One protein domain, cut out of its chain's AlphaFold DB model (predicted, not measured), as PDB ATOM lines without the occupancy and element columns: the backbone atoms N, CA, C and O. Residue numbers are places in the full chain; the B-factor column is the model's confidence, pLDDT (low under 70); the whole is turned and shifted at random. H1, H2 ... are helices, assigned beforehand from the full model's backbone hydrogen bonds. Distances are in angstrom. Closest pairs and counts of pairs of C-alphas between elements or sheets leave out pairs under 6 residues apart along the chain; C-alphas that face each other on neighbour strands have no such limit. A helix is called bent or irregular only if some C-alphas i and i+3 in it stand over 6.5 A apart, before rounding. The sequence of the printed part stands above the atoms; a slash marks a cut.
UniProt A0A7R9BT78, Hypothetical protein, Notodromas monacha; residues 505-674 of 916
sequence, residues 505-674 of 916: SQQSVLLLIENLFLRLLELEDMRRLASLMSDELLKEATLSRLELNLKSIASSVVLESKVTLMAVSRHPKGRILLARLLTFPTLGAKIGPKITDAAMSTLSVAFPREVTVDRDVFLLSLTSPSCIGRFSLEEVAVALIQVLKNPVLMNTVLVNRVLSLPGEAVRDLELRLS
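AT A GLANCE: This is residues 505 to 674 of the 916 residues of the protein "Hypothetical protein" of Notodromas monacha (UniProt A0A7R9BT78). A long helical hairpin, H1 and H2, packs with part of its length on a cluster of shorter helices, H3 to H7, with H5 in the middle. H8, H9 and H10 make a loose group at the other end of the longest axis from the hairpin's turn at residues 531 to 535. The printed part has 170 residues with ten named helices, H1 to H10 in order, and no named strand; the class is all helix. It is compact, with a radius of gyration of the C-alphas of 17.4 A and spans of 55 by 41 by 26 A.

HOW THE PARTS SIT: H1, residues 505 to 530, and H2, residues 536 to 558, form a hairpin: they touch at a shallow tilt of 15 degrees, opposite ways, closest at the C-alphas of Ala 530 and Lys 539, 5.2 A. H3, residues 562 to 570, touches H1 at its residues 509 to 513 alone, about perpendicular at 81 degrees, closest at the C-alphas of Val 509 and Val 568, 6.4 A. H4, residues 572 to 581, touches residues 513 to 520 of H1 alone, closest at the C-alphas of Ile 513 and Gly 574, 5.9 A. H5, residues 585 to 600, is the hub, touching H2, H3, H6 (residues 613 to 622) and H7 (residues 625 to 628). H1, H2, H4 and H5 form an up and down bundle, each running against the one before it. H5 is irregular, but only just: C-alphas 590 and 593 are 6.8 A apart; it has a kink of 42 degrees near residue 592. H2 touches H5 with residues 550 to 558 alone, closest at the C-alphas of Leu 550 and Leu 587, 6.5 A. H6 touches H4 at a shallow tilt of 31 degrees, the same way, closest at the C-alphas of Ala 579 and Phe 618, 5.1 A. H7 touches H5, closest at the C-alphas of Gly 592 and Cys 627, 4.6 A. H8, residues 633 to 644, touches H10, residues 663 to 674, about perpendicular at 77 degrees, closest at the C-alphas of Ala 637 and Leu 669, 6.9 A. H9, residues 654 to 658, touches no helix. Every O i to N i+4 pair is within hydrogen-bond range in H1, H2, H3, H4, H6, H8, H9 and H10; in H5 9 of 12 are, and H7 is too short for such a pair.

IN THESE COORDINATES: H1 begins at C-alpha 505 (34.876, 15.447, 12.631) and is 37.2 A long; H2 is 31.7 A and H5 21.1 A. H10 ends at C-alpha 674 (6.084, 49.735, 6.163).

THE WHOLE: The C-alphas farthest apart, Asp 535 and Ser 674, are 56.1 A apart. The printed part has no cut, and H5 to H6 is a long link of 12 residues. The mean pLDDT of the printed part is 70.6; residues 557 to 560 and 600 to 674 are under 70.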
ATOM      1  N   SER A 505      36.059  14.778  13.189       72.25
ATOM      2  CA  SER A 505      34.876  15.447  12.631       72.25
ATOM      3  C   SER A 505      35.121  16.277  11.360       72.25
ATOM      4  O   SER A 505      34.225  16.392  10.535       72.25
ATOM      5  N   GLN A 506      36.314  16.842  11.146       79.19
ATOM      6  CA  GLN A 506      36.653  17.473   9.859       79.19
ATOM      7  C   GLN A 506      37.017  16.423   8.799       79.19
ATOM      8  O   GLN A 506      36.726  16.610   7.620       79.19
ATOM      9  N   GLN A 507      37.608  15.300   9.214       83.62
ATOM     10  CA  GLN A 507      37.943  14.183   8.329       83.62
ATOM     11  C   GLN A 507      36.688  13.489   7.779       83.62
ATOM     12  O   GLN A 507      36.606  13.259   6.573       83.62
ATOM     13  N   SER A 508      35.681  13.230   8.623       84.62
ATOM     14  CA  SER A 508      34.394  12.677   8.177       84.62
ATOM     15  C   SER A 508      33.643  13.627   7.240       84.62
ATOM     16  O   SER A 508      33.136  13.185   6.216       84.62
ATOM     17  N   VAL A 509      33.638  14.937   7.519       86.06
ATOM     18  CA  VAL A 509      33.014  15.948   6.640       86.06
ATOM     19  C   VAL A 509      33.698  16.024   5.272       86.06
ATOM     20  O   VAL A 509      33.012  16.172   4.264       86.06
ATOM     21  N   LEU A 510      35.025  15.875   5.197       89.44
ATOM     22  CA  LEU A 510      35.731  15.802   3.913       89.44
ATOM     23  C   LEU A 510      35.378  14.528   3.132       89.44
ATOM     24  O   LEU A 510      35.054  14.624   1.952       89.44
ATOM     25  N   LEU A 511      35.367  13.359   3.781       90.12
ATOM     26  CA  LEU A 511      34.967  12.094   3.143       90.12
ATOM     27  C   LEU A 511      33.504  12.117   2.672       90.12
ATOM     28  O   LEU A 511      33.198  11.628   1.585       90.12
ATOM     29  N   LEU A 512      32.612  12.743   3.445       88.88
ATOM     30  CA  LEU A 512      31.226  12.992   3.055       88.88
ATOM     31  C   LEU A 512      31.155  13.893   1.813       88.88
ATOM     32  O   LEU A 512      30.463  13.550   0.860       88.88
ATOM     33  N   ILE A 513      31.903  15.003   1.780       89.94
ATOM     34  CA  ILE A 513      31.970  15.888   0.605       89.94
ATOM     35  C   ILE A 513      32.448  15.128  -0.637       89.94
ATOM     36  O   ILE A 513      31.863  15.321  -1.697       89.94
ATOM     37  N   GLU A 514      33.466  14.270  -0.532       92.88
ATOM     38  CA  GLU A 514      33.950  13.479  -1.673       92.88
ATOM     39  C   GLU A 514      32.904  12.467  -2.168       92.88
ATOM     40  O   GLU A 514      32.561  12.488  -3.349       92.88
ATOM     41  N   ASN A 515      32.315  11.655  -1.279       90.88
ATOM     42  CA  ASN A 515      31.262  10.692  -1.642       90.88
ATOM     43  C   ASN A 515      30.041  11.365  -2.293       90.88
ATOM     44  O   ASN A 515      29.479  10.853  -3.261       90.88
ATOM     45  N   LEU A 516      29.636  12.529  -1.785       88.38
ATOM     46  CA  LEU A 516      28.546  13.312  -2.362       88.38
ATOM     47  C   LEU A 516      28.920  13.944  -3.710       88.38
ATOM     48  O   LEU A 516      28.050  14.103  -4.562       88.38
ATOM     49  N   PHE A 517      30.191  14.295  -3.923       91.81
ATOM     50  CA  PHE A 517      30.662  14.839  -5.200       91.81
ATOM     51  C   PHE A 517      30.732  13.762  -6.287       91.81
ATOM     52  O   PHE A 517      30.387  14.051  -7.427       91.81
ATOM     53  N   LEU A 518      31.115  12.527  -5.942       91.06
ATOM     54  CA  LEU A 518      31.065  11.385  -6.864       91.06
ATOM     55  C   LEU A 518      29.624  11.116  -7.321       91.06
ATOM     56  O   LEU A 518      29.345  11.158  -8.516       91.06
ATOM     57  N   ARG A 519      28.681  10.993  -6.377       89.88
ATOM     58  CA  ARG A 519      27.256  10.802  -6.697       89.88
ATOM     59  C   ARG A 519      26.620  11.988  -7.441       89.88
ATOM     60  O   ARG A 519      25.683  11.799  -8.212       89.88
ATOM     61  N   LEU A 520      27.104  13.216  -7.227       90.44
ATOM     62  CA  LEU A 520      26.697  14.377  -8.028       90.44
ATOM     63  C   LEU A 520      27.130  14.218  -9.495       90.44
ATOM     64  O   LEU A 520      26.321  14.479 -10.379       90.44
ATOM     65  N   LEU A 521      28.368  13.785  -9.748       91.75
ATOM     66  CA  LEU A 521      28.863  13.563 -11.112       91.75
ATOM     67  C   LEU A 521      28.064  12.451 -11.810       91.75
ATOM     68  O   LEU A 521      27.581  12.663 -12.916       91.75
ATOM     69  N   GLU A 522      27.808  11.330 -11.124       90.38
ATOM     70  CA  GLU A 522      26.942  10.245 -11.618       90.38
ATOM     71  C   GLU A 522      25.545  10.746 -12.034       90.38
ATOM     72  O   GLU A 522      25.005  10.319 -13.055       90.38
ATOM     73  N   LEU A 523      24.950  11.672 -11.274       89.38
ATOM     74  CA  LEU A 523      23.662  12.292 -11.603       89.38
ATOM     75  C   LEU A 523      23.730  13.266 -12.779       89.38
ATOM     76  O   LEU A 523      22.787  13.331 -13.566       89.38
ATOM     77  N   GLU A 524      24.798  14.055 -12.885       90.44
ATOM     78  CA  GLU A 524      25.005  14.974 -14.007       90.44
ATOM     79  C   GLU A 524      25.232  14.196 -15.312       90.44
ATOM     80  O   GLU A 524      24.636  14.544 -16.334       90.44
ATOM     81  N   ASP A 525      25.986  13.097 -15.262       91.19
ATOM     82  CA  ASP A 525      26.204  12.207 -16.401       91.19
ATOM     83  C   ASP A 525      24.947  11.394 -16.750       91.19
ATOM     84  O   ASP A 525      24.579  11.342 -17.922       91.19
ATOM     85  N   MET A 526      24.193  10.855 -15.778       87.94
ATOM     86  CA  MET A 526      22.883  10.237 -16.060       87.94
ATOM     87  C   MET A 526      21.889  11.237 -16.670       87.94
ATOM     88  O   MET A 526      21.180  10.889 -17.612       87.94
ATOM     89  N   ARG A 527      21.863  12.492 -16.196       88.25
ATOM     90  CA  ARG A 527      21.024  13.558 -16.773       88.25
ATOM     91  C   ARG A 527      21.441  13.893 -18.206       88.25
ATOM     92  O   ARG A 527      20.587  14.196 -19.035       88.25
ATOM     93  N   ARG A 528      22.743  13.850 -18.495       90.44
ATOM     94  CA  ARG A 528      23.296  14.067 -19.834       90.44
ATOM     95  C   ARG A 528      22.975  12.907 -20.776       90.44
ATOM     96  O   ARG A 528      22.567  13.165 -21.900       90.44
ATOM     97  N   LEU A 529      23.110  11.663 -20.317       88.88
ATOM     98  CA  LEU A 529      22.760  10.461 -21.080       88.88
ATOM     99  C   LEU A 529      21.264  10.438 -21.416       88.88
ATOM    100  O   LEU A 529      20.922  10.354 -22.590       88.88
ATOM    101  N   ALA A 530      20.383  10.660 -20.436       88.56
ATOM    102  CA  ALA A 530      18.933  10.744 -20.653       88.56
ATOM    103  C   ALA A 530      18.514  11.852 -21.649       88.56
ATOM    104  O   ALA A 530      17.440  11.782 -22.238       88.56
ATOM    105  N   SER A 531      19.360  12.870 -21.857       87.94
ATOM    106  CA  SER A 531      19.160  13.940 -22.848       87.94
ATOM    107  C   SER A 531      19.740  13.628 -24.239       87.94
ATOM    108  O   SER A 531      19.582  14.443 -25.147       87.94
ATOM    109  N   LEU A 532      20.446  12.506 -24.400       88.25
ATOM    110  CA  LEU A 532      21.059  12.038 -25.651       88.25
ATOM    111  C   LEU A 532      20.430  10.732 -26.167       88.25
ATOM    112  O   LEU A 532      20.751  10.292 -27.268       88.25
ATOM    113  N   MET A 533      19.564  10.102 -25.374       89.75
ATOM    114  CA  MET A 533      18.910   8.835 -25.696       89.75
ATOM    115  C   MET A 533      17.621   9.082 -26.485       89.75
ATOM    116  O   MET A 533      16.734   9.798 -26.023       89.75
ATOM    117  N   SER A 534      17.536   8.485 -27.676       87.38
ATOM    118  CA  SER A 534      16.380   8.558 -28.582       87.38
ATOM    119  C   SER A 534      15.310   7.496 -28.309       87.38
ATOM    120  O   SER A 534      14.181   7.639 -28.764       87.38
ATOM    121  N   ASP A 535      15.662   6.425 -27.594       91.06
ATOM    122  CA  ASP A 535      14.722   5.410 -27.116       91.06
ATOM    123  C   ASP A 535      14.042   5.912 -25.834       91.06
ATOM    124  O   ASP A 535      14.702   6.143 -24.815       91.06
ATOM    125  N   GLU A 536      12.722   6.091 -25.897       90.25
ATOM    126  CA  GLU A 536      11.923   6.665 -24.814       90.25
ATOM    127  C   GLU A 536      11.784   5.723 -23.601       90.25
ATOM    128  O   GLU A 536      11.717   6.198 -22.467       90.25
ATOM    129  N   LEU A 537      11.810   4.399 -23.798       87.94
ATOM    130  CA  LEU A 537      11.735   3.411 -22.713       87.94
ATOM    131  C   LEU A 537      13.047   3.378 -21.925       87.94
ATOM    132  O   LEU A 537      13.053   3.435 -20.692       87.94
ATOM    133  N   LEU A 538      14.174   3.343 -22.640       85.88
ATOM    134  CA  LEU A 538      15.507   3.442 -22.048       85.88
ATOM    135  C   LEU A 538      15.713   4.800 -21.356       85.88
ATOM    136  O   LEU A 538      16.286   4.864 -20.264       85.88
ATOM    137  N   LYS A 539      15.212   5.886 -21.954       88.69
ATOM    138  CA  LYS A 539      15.217   7.235 -21.374       88.69
ATOM    139  C   LYS A 539      14.419   7.284 -20.070       88.69
ATOM    140  O   LYS A 539      14.998   7.665 -19.051       88.69
ATOM    141  N   GLU A 540      13.178   6.804 -20.040       88.44
ATOM    142  CA  GLU A 540      12.363   6.757 -18.816       88.44
ATOM    143  C   GLU A 540      12.996   5.873 -17.725       88.44
ATOM    144  O   GLU A 540      13.067   6.273 -16.560       88.44
ATOM    145  N   ALA A 541      13.592   4.732 -18.088       89.94
ATOM    146  CA  ALA A 541      14.349   3.905 -17.146       89.94
ATOM    147  C   ALA A 541      15.542   4.666 -16.521       89.94
ATOM    148  O   ALA A 541      15.789   4.564 -15.312       89.94
ATOM    149  N   THR A 542      16.268   5.481 -17.300       87.19
ATOM    150  CA  THR A 542      17.346   6.326 -16.751       87.19
ATOM    151  C   THR A 542      16.837   7.491 -15.903       87.19
ATOM    152  O   THR A 542      17.464   7.792 -14.886       87.19
ATOM    153  N   LEU A 543      15.694   8.098 -16.242       85.00
ATOM    154  CA  LEU A 543      15.049   9.132 -15.421       85.00
ATOM    155  C   LEU A 543      14.574   8.560 -14.079       85.00
ATOM    156  O   LEU A 543      14.875   9.131 -13.029       85.00
ATOM    157  N   SER A 544      13.956   7.379 -14.086       87.88
ATOM    158  CA  SER A 544      13.586   6.628 -12.881       87.88
ATOM    159  C   SER A 544      14.803   6.273 -12.007       87.88
ATOM    160  O   SER A 544      14.776   6.443 -10.782       87.88
ATOM    161  N   ARG A 545      15.930   5.860 -12.607       88.38
ATOM    162  CA  ARG A 545      17.180   5.593 -11.867       88.38
ATOM    163  C   ARG A 545      17.831   6.871 -11.321       88.38
ATOM    164  O   ARG A 545      18.404   6.858 -10.227       88.38
ATOM    165  N   LEU A 546      17.723   7.985 -12.042       87.50
ATOM    166  CA  LEU A 546      18.160   9.311 -11.603       87.50
ATOM    167  C   LEU A 546      17.310   9.806 -10.420       87.50
ATOM    168  O   LEU A 546      17.865  10.264  -9.424       87.50
ATOM    169  N   GLU A 547      15.988   9.636 -10.466       85.69
ATOM    170  CA  GLU A 547      15.050   9.904  -9.364       85.69
ATOM    171  C   GLU A 547      15.433   9.149  -8.078       85.69
ATOM    172  O   GLU A 547      15.457   9.741  -6.996       85.69
ATOM    173  N   LEU A 548      15.751   7.852  -8.171       88.25
ATOM    174  CA  LEU A 548      16.179   7.037  -7.025       88.25
ATOM    175  C   LEU A 548      17.515   7.516  -6.440       88.25
ATOM    176  O   LEU A 548      17.645   7.644  -5.220       88.25
ATOM    177  N   ASN A 549      18.481   7.873  -7.286       86.06
ATOM    178  CA  ASN A 549      19.756   8.421  -6.825       86.06
ATOM    179  C   ASN A 549      19.606   9.828  -6.218       86.06
ATOM    180  O   ASN A 549      20.212  10.105  -5.183       86.06
ATOM    181  N   LEU A 550      18.719  10.680  -6.745       84.44
ATOM    182  CA  LEU A 550      18.341  11.945  -6.100       84.44
ATOM    183  C   LEU A 550      17.672  11.719  -4.736       84.44
ATOM    184  O   LEU A 550      17.970  12.444  -3.788       84.44
ATOM    185  N   LYS A 551      16.813  10.702  -4.596       85.00
ATOM    186  CA  LYS A 551      16.219  10.308  -3.304       85.00
ATOM    187  C   LYS A 551      17.298   9.809  -2.322       85.00
ATOM    188  O   LYS A 551      17.234  10.159  -1.146       85.00
ATOM    189  N   SER A 552      18.321   9.092  -2.800       86.06
ATOM    190  CA  SER A 552      19.457   8.605  -1.995       86.06
ATOM    191  C   SER A 552      20.457   9.703  -1.590       86.06
ATOM    192  O   SER A 552      20.982   9.678  -0.480       86.06
ATOM    193  N   ILE A 553      20.718  10.699  -2.449       83.12
ATOM    194  CA  ILE A 553      21.485  11.893  -2.048       83.12
ATOM    195  C   ILE A 553      20.659  12.771  -1.111       83.12
ATOM    196  O   ILE A 553      21.204  13.329  -0.164       83.12
ATOM    197  N   ALA A 554      19.343  12.879  -1.317       78.81
ATOM    198  CA  ALA A 554      18.491  13.566  -0.359       78.81
ATOM    199  C   ALA A 554      18.615  12.922   1.027       78.81
ATOM    200  O   ALA A 554      18.931  13.637   1.969       78.81
ATOM    201  N   SER A 555      18.468  11.602   1.179       81.38
ATOM    202  CA  SER A 555      18.619  10.984   2.503       81.38
ATOM    203  C   SER A 555      20.008  11.209   3.123       81.38
ATOM    204  O   SER A 555      20.073  11.607   4.285       81.38
ATOM    205  N   SER A 556      21.106  11.072   2.368       74.56
ATOM    206  CA  SER A 556      22.464  11.246   2.918       74.56
ATOM    207  C   SER A 556      22.890  12.701   3.181       74.56
ATOM    208  O   SER A 556      23.704  12.944   4.067       74.56
ATOM    209  N   VAL A 557      22.341  13.688   2.463       67.62
ATOM    210  CA  VAL A 557      22.633  15.125   2.677       67.62
ATOM    211  C   VAL A 557      21.722  15.755   3.734       67.62
ATOM    212  O   VAL A 557      22.107  16.730   4.379       67.62
ATOM    213  N   VAL A 558      20.492  15.251   3.887       61.41
ATOM    214  CA  VAL A 558      19.402  15.970   4.574       61.41
ATOM    215  C   VAL A 558      19.116  15.472   5.990       61.41
ATOM    216  O   VAL A 558      18.532  16.232   6.769       61.41
ATOM    217  N   LEU A 559      19.427  14.211   6.312       52.47
ATOM    218  CA  LEU A 559      18.822  13.552   7.477       52.47
ATOM    219  C   LEU A 559      19.645  13.589   8.767       52.47
ATOM    220  O   LEU A 559      19.031  13.677   9.822       52.47
ATOM    221  N   GLU A 560      20.980  13.552   8.722       57.97
ATOM    222  CA  GLU A 560      21.760  13.369   9.960       57.97
ATOM    223  C   GLU A 560      21.728  14.588  10.891       57.97
ATOM    224  O   GLU A 560      21.387  14.449  12.061       57.97
ATOM    225  N   SER A 561      22.056  15.797  10.410       72.00
ATOM    226  CA  SER A 561      21.844  17.012  11.209       72.00
ATOM    227  C   SER A 561      21.972  18.320  10.422       72.00
ATOM    228  O   SER A 561      22.676  18.424   9.412       72.00
ATOM    229  N   LYS A 562      21.394  19.386  10.994       77.38
ATOM    230  CA  LYS A 562      21.716  20.780  10.647       77.38
ATOM    231  C   LYS A 562      23.225  21.043  10.787       77.38
ATOM    232  O   LYS A 562      23.792  21.745   9.957       77.38
ATOM    233  N   VAL A 563      23.899  20.424  11.765       80.19
ATOM    234  CA  VAL A 563      25.354  20.538  11.990       80.19
ATOM    235  C   VAL A 563      26.168  19.993  10.814       80.19
ATOM    236  O   VAL A 563      27.133  20.638  10.409       80.19
ATOM    237  N   THR A 564      25.746  18.890  10.196       81.94
ATOM    238  CA  THR A 564      26.390  18.311   9.008       81.94
ATOM    239  C   THR A 564      26.317  19.283   7.826       81.94
ATOM    240  O   THR A 564      27.345  19.591   7.222       81.94
ATOM    241  N   LEU A 565      25.145  19.876   7.557       81.44
ATOM    242  CA  LEU A 565      24.995  20.925   6.534       81.44
ATOM    243  C   LEU A 565      25.826  22.181   6.852       81.44
ATOM    244  O   LEU A 565      26.469  22.727   5.955       81.44
ATOM    245  N   MET A 566      25.869  22.613   8.119       80.38
ATOM    246  CA  MET A 566      26.718  23.725   8.577       80.38
ATOM    247  C   MET A 566      28.220  23.425   8.430       80.38
ATOM    248  O   MET A 566      29.010  24.345   8.219       80.38
ATOM    249  N   ALA A 567      28.643  22.165   8.546       83.25
ATOM    250  CA  ALA A 567      30.034  21.761   8.372       83.25
ATOM    251  C   ALA A 567      30.424  21.665   6.887       83.25
ATOM    252  O   ALA A 567      31.490  22.148   6.503       83.25
ATOM    253  N   VAL A 568      29.539  21.127   6.039       85.75
ATOM    254  CA  VAL A 568      29.729  21.079   4.580       85.75
ATOM    255  C   VAL A 568      29.778  22.491   3.983       85.75
ATOM    256  O   VAL A 568      30.677  22.787   3.198       85.75
ATOM    257  N   SER A 569      28.877  23.397   4.385       81.44
ATOM    258  CA  SER A 569      28.822  24.771   3.851       81.44
ATOM    259  C   SER A 569      30.002  25.661   4.270       81.44
ATOM    260  O   SER A 569      30.300  26.645   3.590       81.44
ATOM    261  N   ARG A 570      30.734  25.301   5.336       82.06
ATOM    262  CA  ARG A 570      32.010  25.942   5.708       82.06
ATOM    263  C   ARG A 570      33.159  25.585   4.760       82.06
ATOM    264  O   ARG A 570      34.130  26.336   4.697       82.06
ATOM    265  N   HIS A 571      33.084  24.470   4.031       84.81
ATOM    266  CA  HIS A 571      34.167  24.025   3.154       84.81
ATOM    267  C   HIS A 571      33.969  24.511   1.701       84.81
ATOM    268  O   HIS A 571      32.891  24.296   1.144       84.81
ATOM    269  N   PRO A 572      34.986  25.088   1.024       85.31
ATOM    270  CA  PRO A 572      34.867  25.589  -0.353       85.31
ATOM    271  C   PRO A 572      34.262  24.586  -1.347       85.31
ATOM    272  O   PRO A 572      33.288  24.897  -2.031       85.31
ATOM    273  N   LYS A 573      34.756  23.338  -1.362       87.50
ATOM    274  CA  LYS A 573      34.205  22.271  -2.220       87.50
ATOM    275  C   LYS A 573      32.777  21.870  -1.822       87.50
ATOM    276  O   LYS A 573      31.983  21.540  -2.695       87.50
ATOM    277  N   GLY A 574      32.433  21.958  -0.535       88.62
ATOM    278  CA  GLY A 574      31.077  21.717  -0.037       88.62
ATOM    279  C   GLY A 574      30.082  22.792  -0.487       88.62
ATOM    280  O   GLY A 574      28.969  22.469  -0.885       88.62
ATOM    281  N   ARG A 575      30.502  24.062  -0.548       85.25
ATOM    282  CA  ARG A 575      29.702  25.151  -1.141       85.25
ATOM    283  C   ARG A 575      29.415  24.917  -2.623       85.25
ATOM    284  O   ARG A 575      28.270  25.058  -3.039       85.25
ATOM    285  N   ILE A 576      30.424  24.509  -3.399       88.50
ATOM    286  CA  ILE A 576      30.277  24.180  -4.831       88.50
ATOM    287  C   ILE A 576      29.355  22.966  -5.023       88.50
ATOM    288  O   ILE A 576      28.454  23.008  -5.857       88.50
ATOM    289  N   LEU A 577      29.544  21.910  -4.226       89.00
ATOM    290  CA  LEU A 577      28.691  20.719  -4.190       89.00
ATOM    291  C   LEU A 577      27.218  21.093  -3.966       89.00
ATOM    292  O   LEU A 577      26.371  20.772  -4.796       89.00
ATOM    293  N   LEU A 578      26.916  21.823  -2.886       86.25
ATOM    294  CA  LEU A 578      25.552  22.261  -2.579       86.25
ATOM    295  C   LEU A 578      24.995  23.173  -3.686       86.25
ATOM    296  O   LEU A 578      23.868  22.971  -4.127       86.25
ATOM    297  N   ALA A 579      25.790  24.118  -4.198       86.12
ATOM    298  CA  ALA A 579      25.382  25.015  -5.281       86.12
ATOM    299  C   ALA A 579      24.988  24.271  -6.572       86.12
ATOM    300  O   ALA A 579      24.073  24.728  -7.259       86.12
ATOM    301  N   ARG A 580      25.639  23.137  -6.881       88.50
ATOM    302  CA  ARG A 580      25.307  22.260  -8.021       88.50
ATOM    303  C   ARG A 580      24.108  21.355  -7.736       88.50
ATOM    304  O   ARG A 580      23.232  21.252  -8.590       88.50
ATOM    305  N   LEU A 581      24.008  20.771  -6.539       85.88
ATOM    306  CA  LEU A 581      22.857  19.952  -6.120       85.88
ATOM    307  C   LEU A 581      21.529  20.730  -6.197       85.88
ATOM    308  O   LEU A 581      20.500  20.166  -6.563       85.88
ATOM    309  N   LEU A 582      21.554  22.042  -5.949       83.75
ATOM    310  CA  LEU A 582      20.389  22.921  -6.110       83.75
ATOM    311  C   LEU A 582      19.926  23.114  -7.571       83.75
ATOM    312  O   LEU A 582      18.819  23.601  -7.781       83.75
ATOM    313  N   THR A 583      20.708  22.709  -8.583       86.00
ATOM    314  CA  THR A 583      20.320  22.797 -10.013       86.00
ATOM    315  C   THR A 583      19.451  21.625 -10.504       86.00
ATOM    316  O   THR A 583      18.999  21.609 -11.656       86.00
ATOM    317  N   PHE A 584      19.190  20.639  -9.642       84.06
ATOM    318  CA  PHE A 584      18.231  19.558  -9.877       84.06
ATOM    319  C   PHE A 584      16.882  19.962  -9.256       84.06
ATOM    320  O   PHE A 584      16.801  20.010  -8.030       84.06
ATOM    321  N   PRO A 585      15.815  20.255 -10.029       79.00
ATOM    322  CA  PRO A 585      14.607  20.896  -9.486       79.00
ATOM    323  C   PRO A 585      13.928  20.114  -8.351       79.00
ATOM    324  O   PRO A 585      13.591  20.685  -7.313       79.00
ATOM    325  N   THR A 586      13.800  18.793  -8.506       79.38
ATOM    326  CA  THR A 586      13.212  17.881  -7.508       79.38
ATOM    327  C   THR A 586      14.050  17.763  -6.232       79.38
ATOM    328  O   THR A 586      13.511  17.453  -5.166       79.38
ATOM    329  N   LEU A 587      15.356  18.043  -6.319       76.94
ATOM    330  CA  LEU A 587      16.283  18.065  -5.192       76.94
ATOM    331  C   LEU A 587      16.314  19.445  -4.528       76.94
ATOM    332  O   LEU A 587      16.145  19.538  -3.316       76.94
ATOM    333  N   GLY A 588      16.432  20.521  -5.310       75.38
ATOM    334  CA  GLY A 588      16.368  21.907  -4.844       75.38
ATOM    335  C   GLY A 588      15.096  22.187  -4.041       75.38
ATOM    336  O   GLY A 588      15.183  22.684  -2.923       75.38
ATOM    337  N   ALA A 589      13.936  21.723  -4.514       76.81
ATOM    338  CA  ALA A 589      12.665  21.876  -3.801       76.81
ATOM    339  C   ALA A 589      12.573  21.106  -2.460       76.81
ATOM    340  O   ALA A 589      11.678  21.388  -1.657       76.81
ATOM    341  N   LYS A 590      13.456  20.123  -2.209       76.50
ATOM    342  CA  LYS A 590      13.518  19.317  -0.969       76.50
ATOM    343  C   LYS A 590      14.649  19.754  -0.030       76.50
ATOM    344  O   LYS A 590      14.460  19.795   1.182       76.50
ATOM    345  N   ILE A 591      15.823  20.052  -0.586       75.75
ATOM    346  CA  ILE A 591      17.053  20.355   0.155       75.75
ATOM    347  C   ILE A 591      17.252  21.873   0.310       75.75
ATOM    348  O   ILE A 591      17.726  22.320   1.352       75.75
ATOM    349  N   GLY A 592      16.837  22.678  -0.673       76.94
ATOM    350  CA  GLY A 592      16.975  24.140  -0.695       76.94
ATOM    351  C   GLY A 592      16.475  24.844   0.566       76.94
ATOM    352  O   GLY A 592      17.255  25.604   1.147       76.94
ATOM    353  N   PRO A 593      15.260  24.549   1.073       77.44
ATOM    354  CA  PRO A 593      14.785  25.124   2.328       77.44
ATOM    355  C   PRO A 593      15.687  24.794   3.528       77.44
ATOM    356  O   PRO A 593      15.998  25.667   4.331       77.44
ATOM    357  N   LYS A 594      16.199  23.559   3.617       77.38
ATOM    358  CA  LYS A 594      17.068  23.120   4.723       77.38
ATOM    359  C   LYS A 594      18.502  23.649   4.624       77.38
ATOM    360  O   LYS A 594      19.081  24.000   5.649       77.38
ATOM    361  N   ILE A 595      19.074  23.767   3.420       77.06
ATOM    362  CA  ILE A 595      20.357  24.468   3.236       77.06
ATOM    363  C   ILE A 595      20.182  25.947   3.569       77.06
ATOM    364  O   ILE A 595      21.047  26.511   4.228       77.06
ATOM    365  N   THR A 596      19.083  26.572   3.146       75.50
ATOM    366  CA  THR A 596      18.843  27.998   3.394       75.50
ATOM    367  C   THR A 596      18.636  28.270   4.884       75.50
ATOM    368  O   THR A 596      19.298  29.158   5.402       75.50
ATOM    369  N   ASP A 597      17.863  27.464   5.621       74.81
ATOM    370  CA  ASP A 597      17.792  27.553   7.091       74.81
ATOM    371  C   ASP A 597      19.169  27.352   7.759       74.81
ATOM    372  O   ASP A 597      19.587  28.160   8.595       74.81
ATOM    373  N   ALA A 598      19.930  26.323   7.365       74.06
ATOM    374  CA  ALA A 598      21.275  26.089   7.893       74.06
ATOM    375  C   ALA A 598      22.249  27.243   7.569       74.06
ATOM    376  O   ALA A 598      23.073  27.612   8.408       74.06
ATOM    377  N   ALA A 599      22.142  27.844   6.381       70.81
ATOM    378  CA  ALA A 599      22.934  28.990   5.947       70.81
ATOM    379  C   ALA A 599      22.516  30.279   6.668       70.81
ATOM    380  O   ALA A 599      23.386  31.019   7.115       70.81
ATOM    381  N   MET A 600      21.216  30.522   6.864       68.88
ATOM    382  CA  MET A 600      20.713  31.667   7.629       68.88
ATOM    383  C   MET A 600      21.131  31.579   9.094       68.88
ATOM    384  O   MET A 600      21.750  32.504   9.617       68.88
ATOM    385  N   SER A 601      20.923  30.417   9.713       68.06
ATOM    386  CA  SER A 601      21.355  30.120  11.084       68.06
ATOM    387  C   SER A 601      22.875  30.223  11.278       68.06
ATOM    388  O   SER A 601      23.349  30.327  12.406       68.06
ATOM    389  N   THR A 602      23.660  30.218  10.192       62.56
ATOM    390  CA  THR A 602      25.119  30.387  10.231       62.56
ATOM    391  C   THR A 602      25.648  31.636   9.546       62.56
ATOM    392  O   THR A 602      26.866  31.825   9.536       62.56
ATOM    393  N   LEU A 603      24.812  32.542   9.038       56.56
ATOM    394  CA  LEU A 603      25.301  33.713   8.300       56.56
ATOM    395  C   LEU A 603      26.120  34.680   9.177       56.56
ATOM    396  O   LEU A 603      26.979  35.404   8.668       56.56
ATOM    397  N   SER A 604      25.946  34.589  10.499       56.97
ATOM    398  CA  SER A 604      26.754  35.256  11.532       56.97
ATOM    399  C   SER A 604      28.016  34.489  11.977       56.97
ATOM    400  O   SER A 604      28.846  35.070  12.671       56.97
ATOM    401  N   VAL A 605      28.172  33.199  11.633       54.06
ATOM    402  CA  VAL A 605      29.171  32.283  12.244       54.06
ATOM    403  C   VAL A 605      30.033  31.525  11.221       54.06
ATOM    404  O   VAL A 605      31.245  31.439  11.390       54.06
ATOM    405  N   ALA A 606      29.449  30.970  10.153       51.62
ATOM    406  CA  ALA A 606      30.170  30.186   9.139       51.62
ATOM    407  C   ALA A 606      30.879  31.040   8.075       51.62
ATOM    408  O   ALA A 606      31.638  30.498   7.274       51.62
ATOM    409  N   PHE A 607      30.657  32.358   8.070       55.19
ATOM    410  CA  PHE A 607      31.247  33.284   7.103       55.19
ATOM    411  C   PHE A 607      32.160  34.318   7.782       55.19
ATOM    412  O   PHE A 607      31.810  35.504   7.846       55.19
ATOM    413  N   PRO A 608      33.364  33.917   8.247       50.09
ATOM    414  CA  PRO A 608      34.433  34.874   8.510       50.09
ATOM    415  C   PRO A 608      34.725  35.716   7.253       50.09
ATOM    416  O   PRO A 608      34.253  35.434   6.149       50.09
ATOM    417  N   ARG A 609      35.469  36.813   7.428       49.62
ATOM    418  CA  ARG A 609      35.492  37.973   6.509       49.62
ATOM    419  C   ARG A 609      36.079  37.739   5.105       49.62
ATOM    420  O   ARG A 609      36.196  38.697   4.349       49.62
ATOM    421  N   GLU A 610      36.435  36.514   4.740       46.31
ATOM    422  CA  GLU A 610      36.987  36.206   3.422       46.31
ATOM    423  C   GLU A 610      35.883  36.157   2.354       46.31
ATOM    424  O   GLU A 610      34.929  35.370   2.413       46.31
ATOM    425  N   VAL A 611      36.027  37.030   1.357       53.12
ATOM    426  CA  VAL A 611      35.263  36.996   0.108       53.12
ATOM    427  C   VAL A 611      35.990  36.034  -0.827       53.12
ATOM    428  O   VAL A 611      37.143  36.250  -1.188       53.12
ATOM    429  N   THR A 612      35.326  34.935  -1.170       58.38
ATOM    430  CA  THR A 612      35.832  33.859  -2.036       58.38
ATOM    431  C   THR A 612      34.758  33.557  -3.073       58.38
ATOM    432  O   THR A 612      33.582  33.588  -2.733       58.38
ATOM    433  N   VAL A 613      35.119  33.278  -4.328       59.22
ATOM    434  CA  VAL A 613      34.138  33.204  -5.434       59.22
ATOM    435  C   VAL A 613      33.035  32.172  -5.159       59.22
ATOM    436  O   VAL A 613      31.856  32.455  -5.353       59.22
ATOM    437  N   ASP A 614      33.383  31.014  -4.599       58.53
ATOM    438  CA  ASP A 614      32.423  29.976  -4.200       58.53
ATOM    439  C   ASP A 614      31.517  30.346  -3.006       58.53
ATOM    440  O   ASP A 614      30.507  29.677  -2.794       58.53
ATOM    441  N   ARG A 615      31.793  31.430  -2.262       63.72
ATOM    442  CA  ARG A 615      30.818  32.045  -1.339       63.72
ATOM    443  C   ARG A 615      29.698  32.714  -2.127       63.72
ATOM    444  O   ARG A 615      28.530  32.463  -1.846       63.72
ATOM    445  N   ASP A 616      30.057  33.545  -3.100       61.91
ATOM    446  CA  ASP A 616      29.092  34.328  -3.870       61.91
ATOM    447  C   ASP A 616      28.280  33.419  -4.801       61.91
ATOM    448  O   ASP A 616      27.062  33.550  -4.863       61.91
ATOM    449  N   VAL A 617      28.913  32.420  -5.431       64.94
ATOM    450  CA  VAL A 617      28.216  31.373  -6.205       64.94
ATOM    451  C   VAL A 617      27.221  30.601  -5.332       64.94
ATOM    452  O   VAL A 617      26.079  30.415  -5.742       64.94
ATOM    453  N   PHE A 618      27.608  30.193  -4.119       69.56
ATOM    454  CA  PHE A 618      26.711  29.479  -3.208       69.56
ATOM    455  C   PHE A 618      25.523  30.339  -2.764       69.56
ATOM    456  O   PHE A 618      24.383  29.896  -2.881       69.56
ATOM    457  N   LEU A 619      25.761  31.585  -2.336       67.31
ATOM    458  CA  LEU A 619      24.686  32.514  -1.974       67.31
ATOM    459  C   LEU A 619      23.763  32.808  -3.172       67.31
ATOM    460  O   LEU A 619      22.546  32.859  -3.003       67.31
ATOM    461  N   LEU A 620      24.306  32.913  -4.390       61.47
ATOM    462  CA  LEU A 620      23.513  33.064  -5.613       61.47
ATOM    463  C   LEU A 620      22.671  31.814  -5.933       61.47
ATOM    464  O   LEU A 620      21.530  31.970  -6.374       61.47
ATOM    465  N   SER A 621      23.159  30.597  -5.668       68.19
ATOM    466  CA  SER A 621      22.347  29.374  -5.782       68.19
ATOM    467  C   SER A 621      21.223  29.310  -4.740       68.19
ATOM    468  O   SER A 621      20.137  28.833  -5.070       68.19
ATOM    469  N   LEU A 622      21.416  29.844  -3.525       66.50
ATOM    470  CA  LEU A 622      20.325  29.993  -2.545       66.50
ATOM    471  C   LEU A 622      19.268  31.011  -3.000       66.50
ATOM    472  O   LEU A 622      18.096  30.849  -2.683       66.50
ATOM    473  N   THR A 623      19.644  32.008  -3.812       62.78
ATOM    474  CA  THR A 623      18.678  32.916  -4.464       62.78
ATOM    475  C   THR A 623      17.988  32.330  -5.707       62.78
ATOM    476  O   THR A 623      17.306  33.056  -6.428       62.78
ATOM    477  N   SER A 624      18.146  31.033  -6.002       66.50
ATOM    478  CA  SER A 624      17.405  30.397  -7.101       66.50
ATOM    479  C   SER A 624      15.904  30.277  -6.775       66.50
ATOM    480  O   SER A 624      15.551  29.995  -5.624       66.50
ATOM    481  N   PRO A 625      14.994  30.409  -7.763       63.84
ATOM    482  CA  PRO A 625      13.556  30.216  -7.543       63.84
ATOM    483  C   PRO A 625      13.216  28.852  -6.928       63.84
ATOM    484  O   PRO A 625      12.322  28.757  -6.093       63.84
ATOM    485  N   SER A 626      13.987  27.811  -7.263       62.22
ATOM    486  CA  SER A 626      13.868  26.454  -6.708       62.22
ATOM    487  C   SER A 626      14.173  26.352  -5.204       62.22
ATOM    488  O   SER A 626      13.782  25.368  -4.582       62.22
ATOM    489  N   CYS A 627      14.857  27.345  -4.624       63.88
ATOM    490  CA  CYS A 627      15.065  27.480  -3.178       63.88
ATOM    491  C   CYS A 627      14.070  28.462  -2.547       63.88
ATOM    492  O   CYS A 627      13.537  28.180  -1.477       63.88
ATOM    493  N   ILE A 628      13.814  29.599  -3.207       63.88
ATOM    494  CA  ILE A 628      12.953  30.673  -2.691       63.88
ATOM    495  C   ILE A 628      11.475  30.253  -2.653       63.88
ATOM    496  O   ILE A 628      10.800  30.531  -1.669       63.88
ATOM    497  N   GLY A 629      10.972  29.552  -3.677       59.22
ATOM    498  CA  GLY A 629       9.539  29.295  -3.917       59.22
ATOM    499  C   GLY A 629       8.801  28.388  -2.917       59.22
ATOM    500  O   GLY A 629       7.715  27.905  -3.228       59.22
ATOM    501  N   ARG A 630       9.384  28.119  -1.744       55.19
ATOM    502  CA  ARG A 630       8.737  27.441  -0.604       55.19
ATOM    503  C   ARG A 630       8.891  28.167   0.731       55.19
ATOM    504  O   ARG A 630       8.288  27.733   1.705       55.19
ATOM    505  N   PHE A 631       9.663  29.247   0.775       55.56
ATOM    506  CA  PHE A 631       9.656  30.155   1.911       55.56
ATOM    507  C   PHE A 631       8.462  31.096   1.799       55.56
ATOM    508  O   PHE A 631       8.136  31.573   0.709       55.56
ATOM    509  N   SER A 632       7.833  31.400   2.931       59.97
ATOM    510  CA  SER A 632       6.922  32.537   3.016       59.97
ATOM    511  C   SER A 632       7.666  33.828   2.659       59.97
ATOM    512  O   SER A 632       8.875  33.954   2.879       59.97
ATOM    513  N   LEU A 633       6.947  34.822   2.132       56.25
ATOM    514  CA  LEU A 633       7.554  36.106   1.768       56.25
ATOM    515  C   LEU A 633       8.195  36.796   2.990       56.25
ATOM    516  O   LEU A 633       9.188  37.502   2.849       56.25
ATOM    517  N   GLU A 634       7.703  36.495   4.196       57.50
ATOM    518  CA  GLU A 634       8.275  36.896   5.485       57.50
ATOM    519  C   GLU A 634       9.628  36.227   5.777       57.50
ATOM    520  O   GLU A 634      10.580  36.914   6.139       57.50
ATOM    521  N   GLU A 635       9.768  34.914   5.574       58.09
ATOM    522  CA  GLU A 635      11.053  34.216   5.741       58.09
ATOM    523  C   GLU A 635      12.086  34.681   4.708       58.09
ATOM    524  O   GLU A 635      13.240  34.926   5.067       58.09
ATOM    525  N   VAL A 636      11.674  34.887   3.449       60.84
ATOM    526  CA  VAL A 636      12.532  35.483   2.408       60.84
ATOM    527  C   VAL A 636      12.944  36.902   2.808       60.84
ATOM    528  O   VAL A 636      14.124  37.244   2.711       60.84
ATOM    529  N   ALA A 637      12.015  37.717   3.318       58.50
ATOM    530  CA  ALA A 637      12.303  39.060   3.811       58.50
ATOM    531  C   ALA A 637      13.313  39.033   4.964       58.50
ATOM    532  O   ALA A 637      14.329  39.720   4.902       58.50
ATOM    533  N   VAL A 638      13.083  38.223   6.000       60.62
ATOM    534  CA  VAL A 638      13.972  38.103   7.166       60.62
ATOM    535  C   VAL A 638      15.354  37.590   6.754       60.62
ATOM    536  O   VAL A 638      16.362  38.135   7.215       60.62
ATOM    537  N   ALA A 639      15.418  36.610   5.848       55.41
ATOM    538  CA  ALA A 639      16.663  36.094   5.290       55.41
ATOM    539  C   ALA A 639      17.454  37.187   4.555       55.41
ATOM    540  O   ALA A 639      18.616  37.452   4.882       55.41
ATOM    541  N   LEU A 640      16.805  37.892   3.625       59.09
ATOM    542  CA  LEU A 640      17.397  39.010   2.893       59.09
ATOM    543  C   LEU A 640      17.812  40.149   3.826       59.09
ATOM    544  O   LEU A 640      18.908  40.674   3.687       59.09
ATOM    545  N   ILE A 641      17.000  40.504   4.821       63.81
ATOM    546  CA  ILE A 641      17.313  41.556   5.798       63.81
ATOM    547  C   ILE A 641      18.535  41.175   6.644       63.81
ATOM    548  O   ILE A 641      19.357  42.041   6.932       63.81
ATOM    549  N   GLN A 642      18.707  39.907   7.028       55.38
ATOM    550  CA  GLN A 642      19.917  39.451   7.723       55.38
ATOM    551  C   GLN A 642      21.154  39.443   6.806       55.38
ATOM    552  O   GLN A 642      22.225  39.875   7.232       55.38
ATOM    553  N   VAL A 643      21.007  39.044   5.536       55.00
ATOM    554  CA  VAL A 643      22.061  39.148   4.508       55.00
ATOM    555  C   VAL A 643      22.478  40.608   4.283       55.00
ATOM    556  O   VAL A 643      23.666  40.921   4.320       55.00
ATOM    557  N   LEU A 644      21.517  41.517   4.117       55.91
ATOM    558  CA  LEU A 644      21.722  42.949   3.873       55.91
ATOM    559  C   LEU A 644      22.247  43.692   5.116       55.91
ATOM    560  O   LEU A 644      22.992  44.660   4.985       55.91
ATOM    561  N   LYS A 645      21.939  43.216   6.331       59.91
ATOM    562  CA  LYS A 645      22.569  43.690   7.580       59.91
ATOM    563  C   LYS A 645      24.060  43.339   7.670       59.91
ATOM    564  O   LYS A 645      24.752  43.912   8.509       59.91
ATOM    565  N   ASN A 646      24.581  42.445   6.823       53.72
ATOM    566  CA  ASN A 646      26.014  42.191   6.722       53.72
ATOM    567  C   ASN A 646      26.659  43.193   5.734       53.72
ATOM    568  O   ASN A 646      26.478  43.059   4.521       53.72
ATOM    569  N   PRO A 647      27.460  44.176   6.201       50.34
ATOM    570  CA  PRO A 647      27.975  45.256   5.350       50.34
ATOM    571  C   PRO A 647      28.975  44.786   4.279       50.34
ATOM    572  O   PRO A 647      29.333  45.561   3.396       50.34
ATOM    573  N   VAL A 648      29.427  43.527   4.331       52.12
ATOM    574  CA  VAL A 648      30.238  42.914   3.268       52.12
ATOM    575  C   VAL A 648      29.364  42.487   2.080       52.12
ATOM    576  O   VAL A 648      29.786  42.631   0.937       52.12
ATOM    577  N   LEU A 649      28.140  42.004   2.330       50.59
ATOM    578  CA  LEU A 649      27.249  41.465   1.293       50.59
ATOM    579  C   LEU A 649      26.485  42.564   0.536       50.59
ATOM    580  O   LEU A 649      26.212  42.389  -0.651       50.59
ATOM    581  N   MET A 650      26.257  43.724   1.167       49.97
ATOM    582  CA  MET A 650      25.725  44.942   0.522       49.97
ATOM    583  C   MET A 650      26.514  45.401  -0.719       49.97
ATOM    584  O   MET A 650      25.953  46.067  -1.582       49.97
ATOM    585  N   ASN A 651      27.798  45.039  -0.832       46.84
ATOM    586  CA  ASN A 651      28.658  45.414  -1.959       46.84
ATOM    587  C   ASN A 651      28.701  44.365  -3.091       46.84
ATOM    588  O   ASN A 651      29.503  44.506  -4.014       46.84
ATOM    589  N   THR A 652      27.897  43.295  -3.028       49.31
ATOM    590  CA  THR A 652      27.972  42.162  -3.972       49.31
ATOM    591  C   THR A 652      26.716  42.005  -4.837       49.31
ATOM    592  O   THR A 652      25.654  42.557  -4.552       49.31
ATOM    593  N   VAL A 653      26.843  41.222  -5.917       44.31
ATOM    594  CA  VAL A 653      25.848  41.046  -7.001       44.31
ATOM    595  C   VAL A 653      24.460  40.595  -6.513       44.31
ATOM    596  O   VAL A 653      23.469  40.827  -7.207       44.31
ATOM    597  N   LEU A 654      24.371  40.011  -5.312       46.25
ATOM    598  CA  LEU A 654      23.122  39.602  -4.661       46.25
ATOM    599  C   LEU A 654      22.053  40.703  -4.680       46.25
ATOM    600  O   LEU A 654      20.918  40.424  -5.055       46.25
ATOM    601  N   VAL A 655      22.415  41.952  -4.356       49.69
ATOM    602  CA  VAL A 655      21.457  43.073  -4.288       49.69
ATOM    603  C   VAL A 655      20.751  43.280  -5.633       49.69
ATOM    604  O   VAL A 655      19.525  43.322  -5.690       49.69
ATOM    605  N   ASN A 656      21.506  43.310  -6.734       43.34
ATOM    606  CA  ASN A 656      20.954  43.541  -8.072       43.34
ATOM    607  C   ASN A 656      20.084  42.377  -8.574       43.34
ATOM    608  O   ASN A 656      19.173  42.608  -9.362       43.34
ATOM    609  N   ARG A 657      20.346  41.138  -8.130       46.94
ATOM    610  CA  ARG A 657      19.553  39.958  -8.522       46.94
ATOM    611  C   ARG A 657      18.273  39.801  -7.699       46.94
ATOM    612  O   ARG A 657      17.242  39.420  -8.243       46.94
ATOM    613  N   VAL A 658      18.322  40.159  -6.418       46.56
ATOM    614  CA  VAL A 658      17.146  40.232  -5.537       46.56
ATOM    615  C   VAL A 658      16.195  41.340  -6.000       46.56
ATOM    616  O   VAL A 658      14.990  41.124  -6.071       46.56
ATOM    617  N   LEU A 659      16.728  42.492  -6.422       44.66
ATOM    618  CA  LEU A 659      15.944  43.576  -7.027       44.66
ATOM    619  C   LEU A 659      15.443  43.272  -8.457       44.66
ATOM    620  O   LEU A 659      14.705  44.080  -9.013       44.66
ATOM    621  N   SER A 660      15.804  42.122  -9.045       44.97
ATOM    622  CA  SER A 660      15.243  41.626 -10.316       44.97
ATOM    623  C   SER A 660      14.191  40.517 -10.149       44.97
ATOM    624  O   SER A 660      13.826  39.867 -11.127       44.97
ATOM    625  N   LEU A 661      13.706  40.279  -8.924       45.94
ATOM    626  CA  LEU A 661      12.524  39.443  -8.685       45.94
ATOM    627  C   LEU A 661      11.259  40.095  -9.291       45.94
ATOM    628  O   LEU A 661      11.211  41.322  -9.422       45.94
ATOM    629  N   PRO A 662      10.230  39.310  -9.673       44.03
ATOM    630  CA  PRO A 662       9.007  39.847 -10.271       44.03
ATOM    631  C   PRO A 662       8.330  40.873  -9.351       44.03
ATOM    632  O   PRO A 662       8.254  40.692  -8.135       44.03
ATOM    633  N   GLY A 663       7.831  41.960  -9.946       40.75
ATOM    634  CA  GLY A 663       7.472  43.188  -9.224       40.75
ATOM    635  C   GLY A 663       6.382  43.049  -8.155       40.75
ATOM    636  O   GLY A 663       6.292  43.898  -7.275       40.75
ATOM    637  N   GLU A 664       5.580  41.986  -8.180       44.75
ATOM    638  CA  GLU A 664       4.577  41.703  -7.147       44.75
ATOM    639  C   GLU A 664       5.217  41.253  -5.828       44.75
ATOM    640  O   GLU A 664       4.852  41.762  -4.769       44.75
ATOM    641  N   ALA A 665       6.256  40.413  -5.890       43.91
ATOM    642  CA  ALA A 665       7.027  40.021  -4.709       43.91
ATOM    643  C   ALA A 665       7.771  41.219  -4.089       43.91
ATOM    644  O   ALA A 665       7.953  41.279  -2.876       43.91
ATOM    645  N   VAL A 666       8.165  42.198  -4.913       44.00
ATOM    646  CA  VAL A 666       8.790  43.448  -4.449       44.00
ATOM    647  C   VAL A 666       7.759  44.383  -3.797       44.00
ATOM    648  O   VAL A 666       8.058  44.986  -2.769       44.00
ATOM    649  N   ARG A 667       6.528  44.457  -4.328       44.44
ATOM    650  CA  ARG A 667       5.422  45.241  -3.743       44.44
ATOM    651  C   ARG A 667       4.996  44.733  -2.362       44.44
ATOM    652  O   ARG A 667       4.870  45.542  -1.448       44.44
ATOM    653  N   ASP A 668       4.795  43.424  -2.197       43.28
ATOM    654  CA  ASP A 668       4.383  42.855  -0.900       43.28
ATOM    655  C   ASP A 668       5.492  43.009   0.162       43.28
ATOM    656  O   ASP A 668       5.222  43.310   1.326       43.28
ATOM    657  N   LEU A 669       6.762  42.926  -0.259       40.97
ATOM    658  CA  LEU A 669       7.919  43.223   0.589       40.97
ATOM    659  C   LEU A 669       7.924  44.684   1.079       40.97
ATOM    660  O   LEU A 669       8.186  44.939   2.255       40.97
ATOM    661  N   GLU A 670       7.637  45.644   0.194       43.31
ATOM    662  CA  GLU A 670       7.635  47.084   0.497       43.31
ATOM    663  C   GLU A 670       6.452  47.499   1.399       43.31
ATOM    664  O   GLU A 670       6.622  48.311   2.315       43.31
ATOM    665  N   LEU A 671       5.282  46.871   1.221       43.25
ATOM    666  CA  LEU A 671       4.124  47.007   2.116       43.25
ATOM    667  C   LEU A 671       4.453  46.509   3.534       43.25
ATOM    668  O   LEU A 671       4.401  47.278   4.495       43.25
ATOM    669  N   ARG A 672       4.913  45.262   3.675       41.66
ATOM    670  CA  ARG A 672       5.197  44.645   4.988       41.66
ATOM    671  C   ARG A 672       6.379  45.300   5.729       41.66
ATOM    672  O   ARG A 672       6.415  45.336   6.964       41.66
ATOM    673  N   LEU A 673       7.337  45.881   4.999       39.53
ATOM    674  CA  LEU A 673       8.413  46.724   5.556       39.53
ATOM    675  C   LEU A 673       7.941  48.107   6.043       39.53
ATOM    676  O   LEU A 673       8.686  48.788   6.760       39.53
ATOM    677  N   SER A 674       6.731  48.521   5.665       41.06
ATOM    678  CA  SER A 674       6.084  49.735   6.163       41.06
ATOM    679  C   SER A 674       5.336  49.454   7.471       41.06
ATOM    680  O   SER A 674       5.580  50.146   8.461       41.06
TER     681      SER A 674